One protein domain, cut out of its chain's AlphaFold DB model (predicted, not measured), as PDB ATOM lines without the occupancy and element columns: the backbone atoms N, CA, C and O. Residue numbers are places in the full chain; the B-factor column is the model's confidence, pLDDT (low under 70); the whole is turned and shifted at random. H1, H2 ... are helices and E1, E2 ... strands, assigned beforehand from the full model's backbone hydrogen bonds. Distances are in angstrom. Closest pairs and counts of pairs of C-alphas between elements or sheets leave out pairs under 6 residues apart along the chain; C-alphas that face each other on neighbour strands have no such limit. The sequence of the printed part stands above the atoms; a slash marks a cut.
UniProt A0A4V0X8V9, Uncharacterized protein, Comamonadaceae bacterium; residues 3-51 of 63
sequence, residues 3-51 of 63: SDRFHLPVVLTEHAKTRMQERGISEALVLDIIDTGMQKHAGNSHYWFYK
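This is residues 3 to 51 of the 63 residues of an uncharacterized protein of Comamonadaceae bacterium (UniProt A0A4V0X8V9). A two-stranded hairpin, E1 and E2, stands at one end of a small mixed domain, helix H1 at the other, and helix H2 between them, with its later residues near E2. Residues 3 to 13, without a named element, run from beside H2 to H1. The printed part has 49 residues, with the named elements H1, H2, E1 and E2 in that order; the sheet, E1 - E2, is antiparallel. Its class is mixed, helices and strands. It is only just compact, close to loose, with a radius of gyration of the C-alphas of 11.5 A, and its C-alphas span 28 by 22 by 20 A.

Look first at E1, residues 38 to 43, and E2, residues 46 to 50: they form an antiparallel hairpin, with 150 degrees between their directions. N 40 and O 48 are within hydrogen-bond range at 2.8 A, as are N 46 and O 43 at 3.0 A. From E2 go to H2, residues 27 to 36: the closest C-alphas of the two, those of Ile 34 and Phe 49, are 6.3 A apart. H1, residues 14 to 22, is apart from E1 and E2, and only just apart from H2, with the closest C-alphas 8.4 A apart. In H1 and H2 every O i to N i+4 pair is within hydrogen-bond range.

Find C-alpha 38 at (-50.264, 10.738, -31.630); from there E1 runs 15.6 A to C-alpha 43. E2 covers 13.5 A and ends at C-alpha 50, at (-49.484, 7.291, -28.038). H2 measures 14.0 A. H1 begins at C-alpha 14, at (-38.300, 10.138, -10.033), and runs 12.6 A.

The C-alphas farthest apart, those of Gly 24 and Asn 44, are 30.8 A apart. The links H1 to H2, H2 to E1 and E1 to E2 are tight. The printed part has no cut, its mean pLDDT is 95.0, and no printed residue is under 70.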
ATOM      1  N   SER A   3     -37.292  18.114 -26.332       97.69
ATOM      2  CA  SER A   3     -38.271  17.756 -27.367       97.69
ATOM      3  C   SER A   3     -38.148  18.696 -28.559       97.69
ATOM      4  O   SER A   3     -38.219  19.916 -28.390       97.69
ATOM      5  N   ASP A   4     -38.038  18.130 -29.757       97.56
ATOM      6  CA  ASP A   4     -38.016  18.905 -31.000       97.56
ATOM      7  C   ASP A   4     -39.424  19.356 -31.407       97.56
ATOM      8  O   ASP A   4     -39.603  20.444 -31.950       97.56
ATOM      9  N   ARG A   5     -40.460  18.574 -31.078       96.81
ATOM     10  CA  ARG A   5     -41.856  18.947 -31.347       96.81
ATOM     11  C   ARG A   5     -42.283  20.184 -30.566       96.81
ATOM     12  O   ARG A   5     -42.993  21.035 -31.101       96.81
ATOM     13  N   PHE A   6     -41.892  20.267 -29.296       96.06
ATOM     14  CA  PHE A   6     -42.329  21.335 -28.395       96.06
ATOM     15  C   PHE A   6     -41.287  22.430 -28.189       96.06
ATOM     16  O   PHE A   6     -41.640  23.478 -27.655       96.06
ATOM     17  N   HIS A   7     -40.039  22.217 -28.617       97.62
ATOM     18  CA  HIS A   7     -38.911  23.119 -28.363       97.62
ATOM     19  C   HIS A   7     -38.740  23.435 -26.867       97.62
ATOM     20  O   HIS A   7     -38.507  24.578 -26.470       97.62
ATOM     21  N   LEU A   8     -38.926  22.414 -26.026       97.06
ATOM     22  CA  LEU A   8     -38.911  22.529 -24.570       97.06
ATOM     23  C   LEU A   8     -38.118  21.381 -23.927       97.06
ATOM     24  O   LEU A   8     -38.086  20.263 -24.460       97.06
ATOM     25  N   PRO A   9     -37.508  21.616 -22.749       97.81
ATOM     26  CA  PRO A   9     -36.886  20.551 -21.977       97.81
ATOM     27  C   PRO A   9     -37.939  19.554 -21.484       97.81
ATOM     28  O   PRO A   9     -38.998  19.935 -20.987       97.81
ATOM     29  N   VAL A  10     -37.618  18.262 -21.568       96.38
ATOM     30  CA  VAL A  10     -38.455  17.193 -21.008       96.38
ATOM     31  C   VAL A  10     -37.926  16.832 -19.625       96.38
ATOM     32  O   VAL A  10     -36.762  16.449 -19.480       96.38
ATOM     33  N   VAL A  11     -38.792  16.927 -18.615       95.81
ATOM     34  CA  VAL A  11     -38.474  16.601 -17.219       95.81
ATOM     35  C   VAL A  11     -39.211  15.330 -16.813       95.81
ATOM     36  O   VAL A  11     -40.436  15.265 -16.876       95.81
ATOM     37  N   LEU A  12     -38.456  14.323 -16.374       94.81
ATOM     38  CA  LEU A  12     -38.997  13.083 -15.821       94.81
ATOM     39  C   LEU A  12     -39.026  13.159 -14.298       94.81
ATOM     40  O   LEU A  12     -38.023  13.514 -13.674       94.81
ATOM     41  N   THR A  13     -40.155  12.779 -13.704       95.56
ATOM     42  CA  THR A  13     -40.252  12.581 -12.254       95.56
ATOM     43  C   THR A  13     -39.429  11.364 -11.831       95.56
ATOM     44  O   THR A  13     -39.207  10.449 -12.626       95.56
ATOM     45  N   GLU A  14     -39.013  11.311 -10.565       96.06
ATOM     46  CA  GLU A  14     -38.300  10.138 -10.033       96.06
ATOM     47  C   GLU A  14     -39.123   8.852 -10.182       96.06
ATOM     48  O   GLU A  14     -38.597   7.834 -10.619       96.06
ATOM     49  N   HIS A  15     -40.440   8.921  -9.949       95.06
ATOM     50  CA  HIS A  15     -41.341   7.793 -10.186       95.06
ATOM     51  C   HIS A  15     -41.270   7.281 -11.635       95.06
ATOM     52  O   HIS A  15     -41.120   6.078 -11.855       95.06
ATOM     53  N   ALA A  16     -41.328   8.179 -12.627       94.25
ATOM     54  CA  ALA A  16     -41.232   7.792 -14.031       94.25
ATOM     55  C   ALA A  16     -39.879   7.135 -14.345       94.25
ATOM     56  O   ALA A  16     -39.849   6.102 -15.010       94.25
ATOM     57  N   LYS A  17     -38.771   7.671 -13.811       95.62
ATOM     58  CA  LYS A  17     -37.430   7.090 -13.995       95.62
ATOM     59  C   LYS A  17     -37.333   5.672 -13.427       95.62
ATOM     60  O   LYS A  17     -36.826   4.786 -14.111       95.62
ATOM     61  N   THR A  18     -37.857   5.430 -12.223       95.88
ATOM     62  CA  THR A  18     -37.887   4.084 -11.627       95.88
ATOM     63  C   THR A  18     -38.693   3.115 -12.492       95.88
ATOM     64  O   THR A  18     -38.197   2.045 -12.841       95.88
ATOM     65  N   ARG A  19     -39.901   3.504 -12.926       95.00
ATOM     66  CA  ARG A  19     -40.735   2.660 -13.802       95.00
ATOM     67  C   ARG A  19     -40.087   2.386 -15.155       95.00
ATOM     68  O   ARG A  19     -40.223   1.285 -15.685       95.00
ATOM     69  N   MET A  20     -39.379   3.368 -15.710       94.69
ATOM     70  CA  MET A  20     -38.627   3.200 -16.949       94.69
ATOM     71  C   MET A  20     -37.533   2.141 -16.805       94.69
ATOM     72  O   MET A  20     -37.423   1.268 -17.664       94.69
ATOM     73  N   GLN A  21     -36.774   2.171 -15.707       95.12
ATOM     74  CA  GLN A  21     -35.728   1.183 -15.431       95.12
ATOM     75  C   GLN A  21     -36.302  -0.231 -15.283       95.12
ATOM     76  O   GLN A  21     -35.813  -1.153 -15.933       95.12
ATOM     77  N   GLU A  22     -37.380  -0.396 -14.511       94.25
ATOM     78  CA  GLU A  22     -38.051  -1.692 -14.299       94.25
ATOM     79  C   GLU A  22     -38.547  -2.340 -15.605       94.25
ATOM     80  O   GLU A  22     -38.660  -3.562 -15.690       94.25
ATOM     81  N   ARG A  23     -38.856  -1.530 -16.628       92.69
ATOM     82  CA  ARG A  23     -39.486  -1.970 -17.886       92.69
ATOM     83  C   ARG A  23     -38.580  -1.849 -19.112       92.69
ATOM     84  O   ARG A  23     -39.063  -1.983 -20.242       92.69
ATOM     85  N   GLY A  24     -37.296  -1.548 -18.909       93.44
ATOM     86  CA  GLY A  24     -36.332  -1.359 -19.995       93.44
ATOM     87  C   GLY A  24     -36.764  -0.277 -20.991       93.44
ATOM     88  O   GLY A  24     -36.709  -0.488 -22.203       93.44
ATOM     89  N   ILE A  25     -37.271   0.852 -20.496       94.62
ATOM     90  CA  ILE A  25     -37.668   2.007 -21.307       94.62
ATOM     91  C   ILE A  25     -36.521   3.019 -21.287       94.62
ATOM     92  O   ILE A  25     -36.142   3.518 -20.230       94.62
ATOM     93  N   SER A  26     -35.969   3.331 -22.457       95.19
ATOM     94  CA  SER A  26     -34.898   4.320 -22.590       95.19
ATOM     95  C   SER A  26     -35.447   5.740 -22.733       95.19
ATOM     96  O   SER A  26     -36.574   5.953 -23.186       95.19
ATOM     97  N   GLU A  27     -34.615   6.730 -22.413       96.25
ATOM     98  CA  GLU A  27     -34.904   8.144 -22.689       96.25
ATOM     99  C   GLU A  27     -35.197   8.401 -24.177       96.25
ATOM    100  O   GLU A  27     -36.113   9.150 -24.506       96.25
ATOM    101  N   ALA A  28     -34.476   7.723 -25.077       95.88
ATOM    102  CA  ALA A  28     -34.692   7.828 -26.518       95.88
ATOM    103  C   ALA A  28     -36.091   7.351 -26.938       95.88
ATOM    104  O   ALA A  28     -36.726   7.981 -27.779       95.88
ATOM    105  N   LEU A  29     -36.599   6.275 -26.324       95.56
ATOM    106  CA  LEU A  29     -37.947   5.776 -26.596       95.56
ATOM    107  C   LEU A  29     -39.007   6.775 -26.116       95.56
ATOM    108  O   LEU A  29     -39.973   7.041 -26.826       95.56
ATOM    109  N   VAL A  30     -38.817   7.364 -24.932       95.75
ATOM    110  CA  VAL A  30     -39.726   8.396 -24.408       95.75
ATOM    111  C   VAL A  30     -39.740   9.630 -25.311       95.75
ATOM    112  O   VAL A  30     -40.819  10.126 -25.631       95.75
ATOM    113  N   LEU A  31     -38.571  10.102 -25.755       97.19
ATOM    114  CA  LEU A  31     -38.474  11.223 -26.693       97.19
ATOM    115  C   LEU A  31     -39.187  10.928 -28.012       97.19
ATOM    116  O   LEU A  31     -39.967  11.752 -28.479       97.19
ATOM    117  N   ASP A  32     -39.008   9.729 -28.560       96.81
ATOM    118  CA  ASP A  32     -39.678   9.314 -29.788       96.81
ATOM    119  C   ASP A  32     -41.216   9.341 -29.657       96.81
ATOM    120  O   ASP A  32     -41.909   9.797 -30.570       96.81
ATOM    121  N   ILE A  33     -41.772   8.946 -28.502       96.12
ATOM    122  CA  ILE A  33     -43.216   9.072 -28.217       96.12
ATOM    123  C   ILE A  33     -43.644  10.539 -28.134       96.12
ATOM    124  O   ILE A  33     -44.687  10.898 -28.679       96.12
ATOM    125  N   ILE A  34     -42.881  11.379 -27.436       96.19
ATOM    126  CA  ILE A  34     -43.214  12.798 -27.254       96.19
ATOM    127  C   ILE A  34     -43.226  13.514 -28.611       96.19
ATOM    128  O   ILE A  34     -44.185  14.224 -28.933       96.19
ATOM    129  N   ASP A  35     -42.200  13.286 -29.429       97.81
ATOM    130  CA  ASP A  35     -41.994  14.038 -30.663       97.81
ATOM    131  C   ASP A  35     -42.809  13.501 -31.841       97.81
ATOM    132  O   ASP A  35     -43.319  14.286 -32.640       97.81
ATOM    133  N   THR A  36     -43.013  12.184 -31.933       97.56
ATOM    134  CA  THR A  36     -43.681  11.568 -33.098       97.56
ATOM    135  C   THR A  36     -45.008  10.888 -32.766       97.56
ATOM    136  O   THR A  36     -45.748  10.489 -33.666       97.56
ATOM    137  N   GLY A  37     -45.344  10.757 -31.481       96.69
ATOM    138  CA  GLY A  37     -46.567  10.102 -31.039       96.69
ATOM    139  C   GLY A  37     -47.832  10.899 -31.348       96.69
ATOM    140  O   GLY A  37     -47.864  12.134 -31.400       96.69
ATOM    141  N   MET A  38     -48.932  10.169 -31.494       96.56
ATOM    142  CA  MET A  38     -50.264  10.738 -31.630       96.56
ATOM    143  C   MET A  38     -50.684  11.381 -30.310       96.56
ATOM    144  O   MET A  38     -50.801  10.706 -29.286       96.56
ATOM    145  N   GLN A  39     -50.944  12.685 -30.350       95.12
ATOM    146  CA  GLN A  39     -51.453  13.440 -29.212       95.12
ATOM    147  C   GLN A  39     -52.962  13.224 -29.080       95.12
ATOM    148  O   GLN A  39     -53.709  13.384 -30.044       95.12
ATOM    149  N   LYS A  40     -53.416  12.883 -27.875       94.25
ATOM    150  CA  LYS A  40     -54.827  12.712 -27.521       94.25
ATOM    151  C   LYS A  40     -55.161  13.602 -26.329       94.25
ATOM    152  O   LYS A  40     -54.406  13.660 -25.364       94.25
ATOM    153  N   HIS A  41     -56.290  14.300 -26.390       93.62
ATOM    154  CA  HIS A  41     -56.753  15.138 -25.286       93.62
ATOM    155  C   HIS A  41     -57.187  14.262 -24.101       93.62
ATOM    156  O   HIS A  41     -58.001  13.358 -24.271       93.62
ATOM    157  N   ALA A  42     -56.640  14.525 -22.912       89.81
ATOM    158  CA  ALA A  42     -56.928  13.768 -21.691       89.81
ATOM    159  C   ALA A  42     -57.965  14.452 -20.782       89.81
ATOM    160  O   ALA A  42     -58.304  13.914 -19.731       89.81
ATOM    161  N   GLY A  43     -58.454  15.631 -21.175       92.81
ATOM    162  CA  GLY A  43     -59.278  16.490 -20.329       92.81
ATOM    163  C   GLY A  43     -58.457  17.602 -19.680       92.81
ATOM    164  O   GLY A  43     -57.264  17.447 -19.411       92.81
ATOM    165  N   ASN A  44     -59.118  18.728 -19.403       90.31
ATOM    166  CA  ASN A  44     -58.494  19.937 -18.861       90.31
ATOM    167  C   ASN A  44     -57.281  20.370 -19.706       90.31
ATOM    168  O   ASN A  44     -57.387  20.517 -20.919       90.31
ATOM    169  N   SER A  45     -56.130  20.549 -19.063       88.88
ATOM    170  CA  SER A  45     -54.861  20.920 -19.693       88.88
ATOM    171  C   SER A  45     -53.934  19.716 -19.909       88.88
ATOM    172  O   SER A  45     -52.731  19.895 -20.091       88.88
ATOM    173  N   HIS A  46     -54.460  18.488 -19.839       90.12
ATOM    174  CA  HIS A  46     -53.669  17.263 -19.942       90.12
ATOM    175  C   HIS A  46     -53.782  16.620 -21.327       90.12
ATOM    176  O   HIS A  46     -54.840  16.609 -21.964       90.12
ATOM    177  N   TYR A  47     -52.681  16.011 -21.760       92.62
ATOM    178  CA  TYR A  47     -52.586  15.273 -23.012       92.62
ATOM    179  C   TYR A  47     -51.916  13.922 -22.788       92.62
ATOM    180  O   TYR A  47     -50.981  13.803 -21.999       92.62
ATOM    181  N   TRP A  48     -52.380  12.924 -23.532       93.00
ATOM    182  CA  TRP A  48     -51.701  11.647 -23.710       93.00
ATOM    183  C   TRP A  48     -50.955  11.646 -25.039       93.00
ATOM    184  O   TRP A  48     -51.452  12.177 -26.032       93.00
ATOM    185  N   PHE A  49     -49.803  10.984 -25.072       94.38
ATOM    186  CA  PHE A  49     -49.099  10.662 -26.308       94.38
ATOM    187  C   PHE A  49     -49.077   9.152 -26.486       94.38
ATOM    188  O   PHE A  49     -48.808   8.410 -25.545       94.38
ATOM    189  N   TYR A  50     -49.402   8.703 -27.693       93.19
ATOM    190  CA  TYR A  50     -49.484   7.291 -28.038       93.19
ATOM    191  C   TYR A  50     -48.647   6.998 -29.279       93.19
ATOM    192  O   TYR A  50     -48.792   7.667 -30.302       93.19
ATOM    193  N   LYS A  51     -47.825   5.952 -29.210       94.44
ATOM    194  CA  LYS A  51     -47.109   5.394 -30.356       94.44
ATOM    195  C   LYS A  51     -47.079   3.873 -30.234       94.44
ATOM    196  O   LYS A  51     -46.874   3.348 -29.142       94.44
TER     197      LYS A  51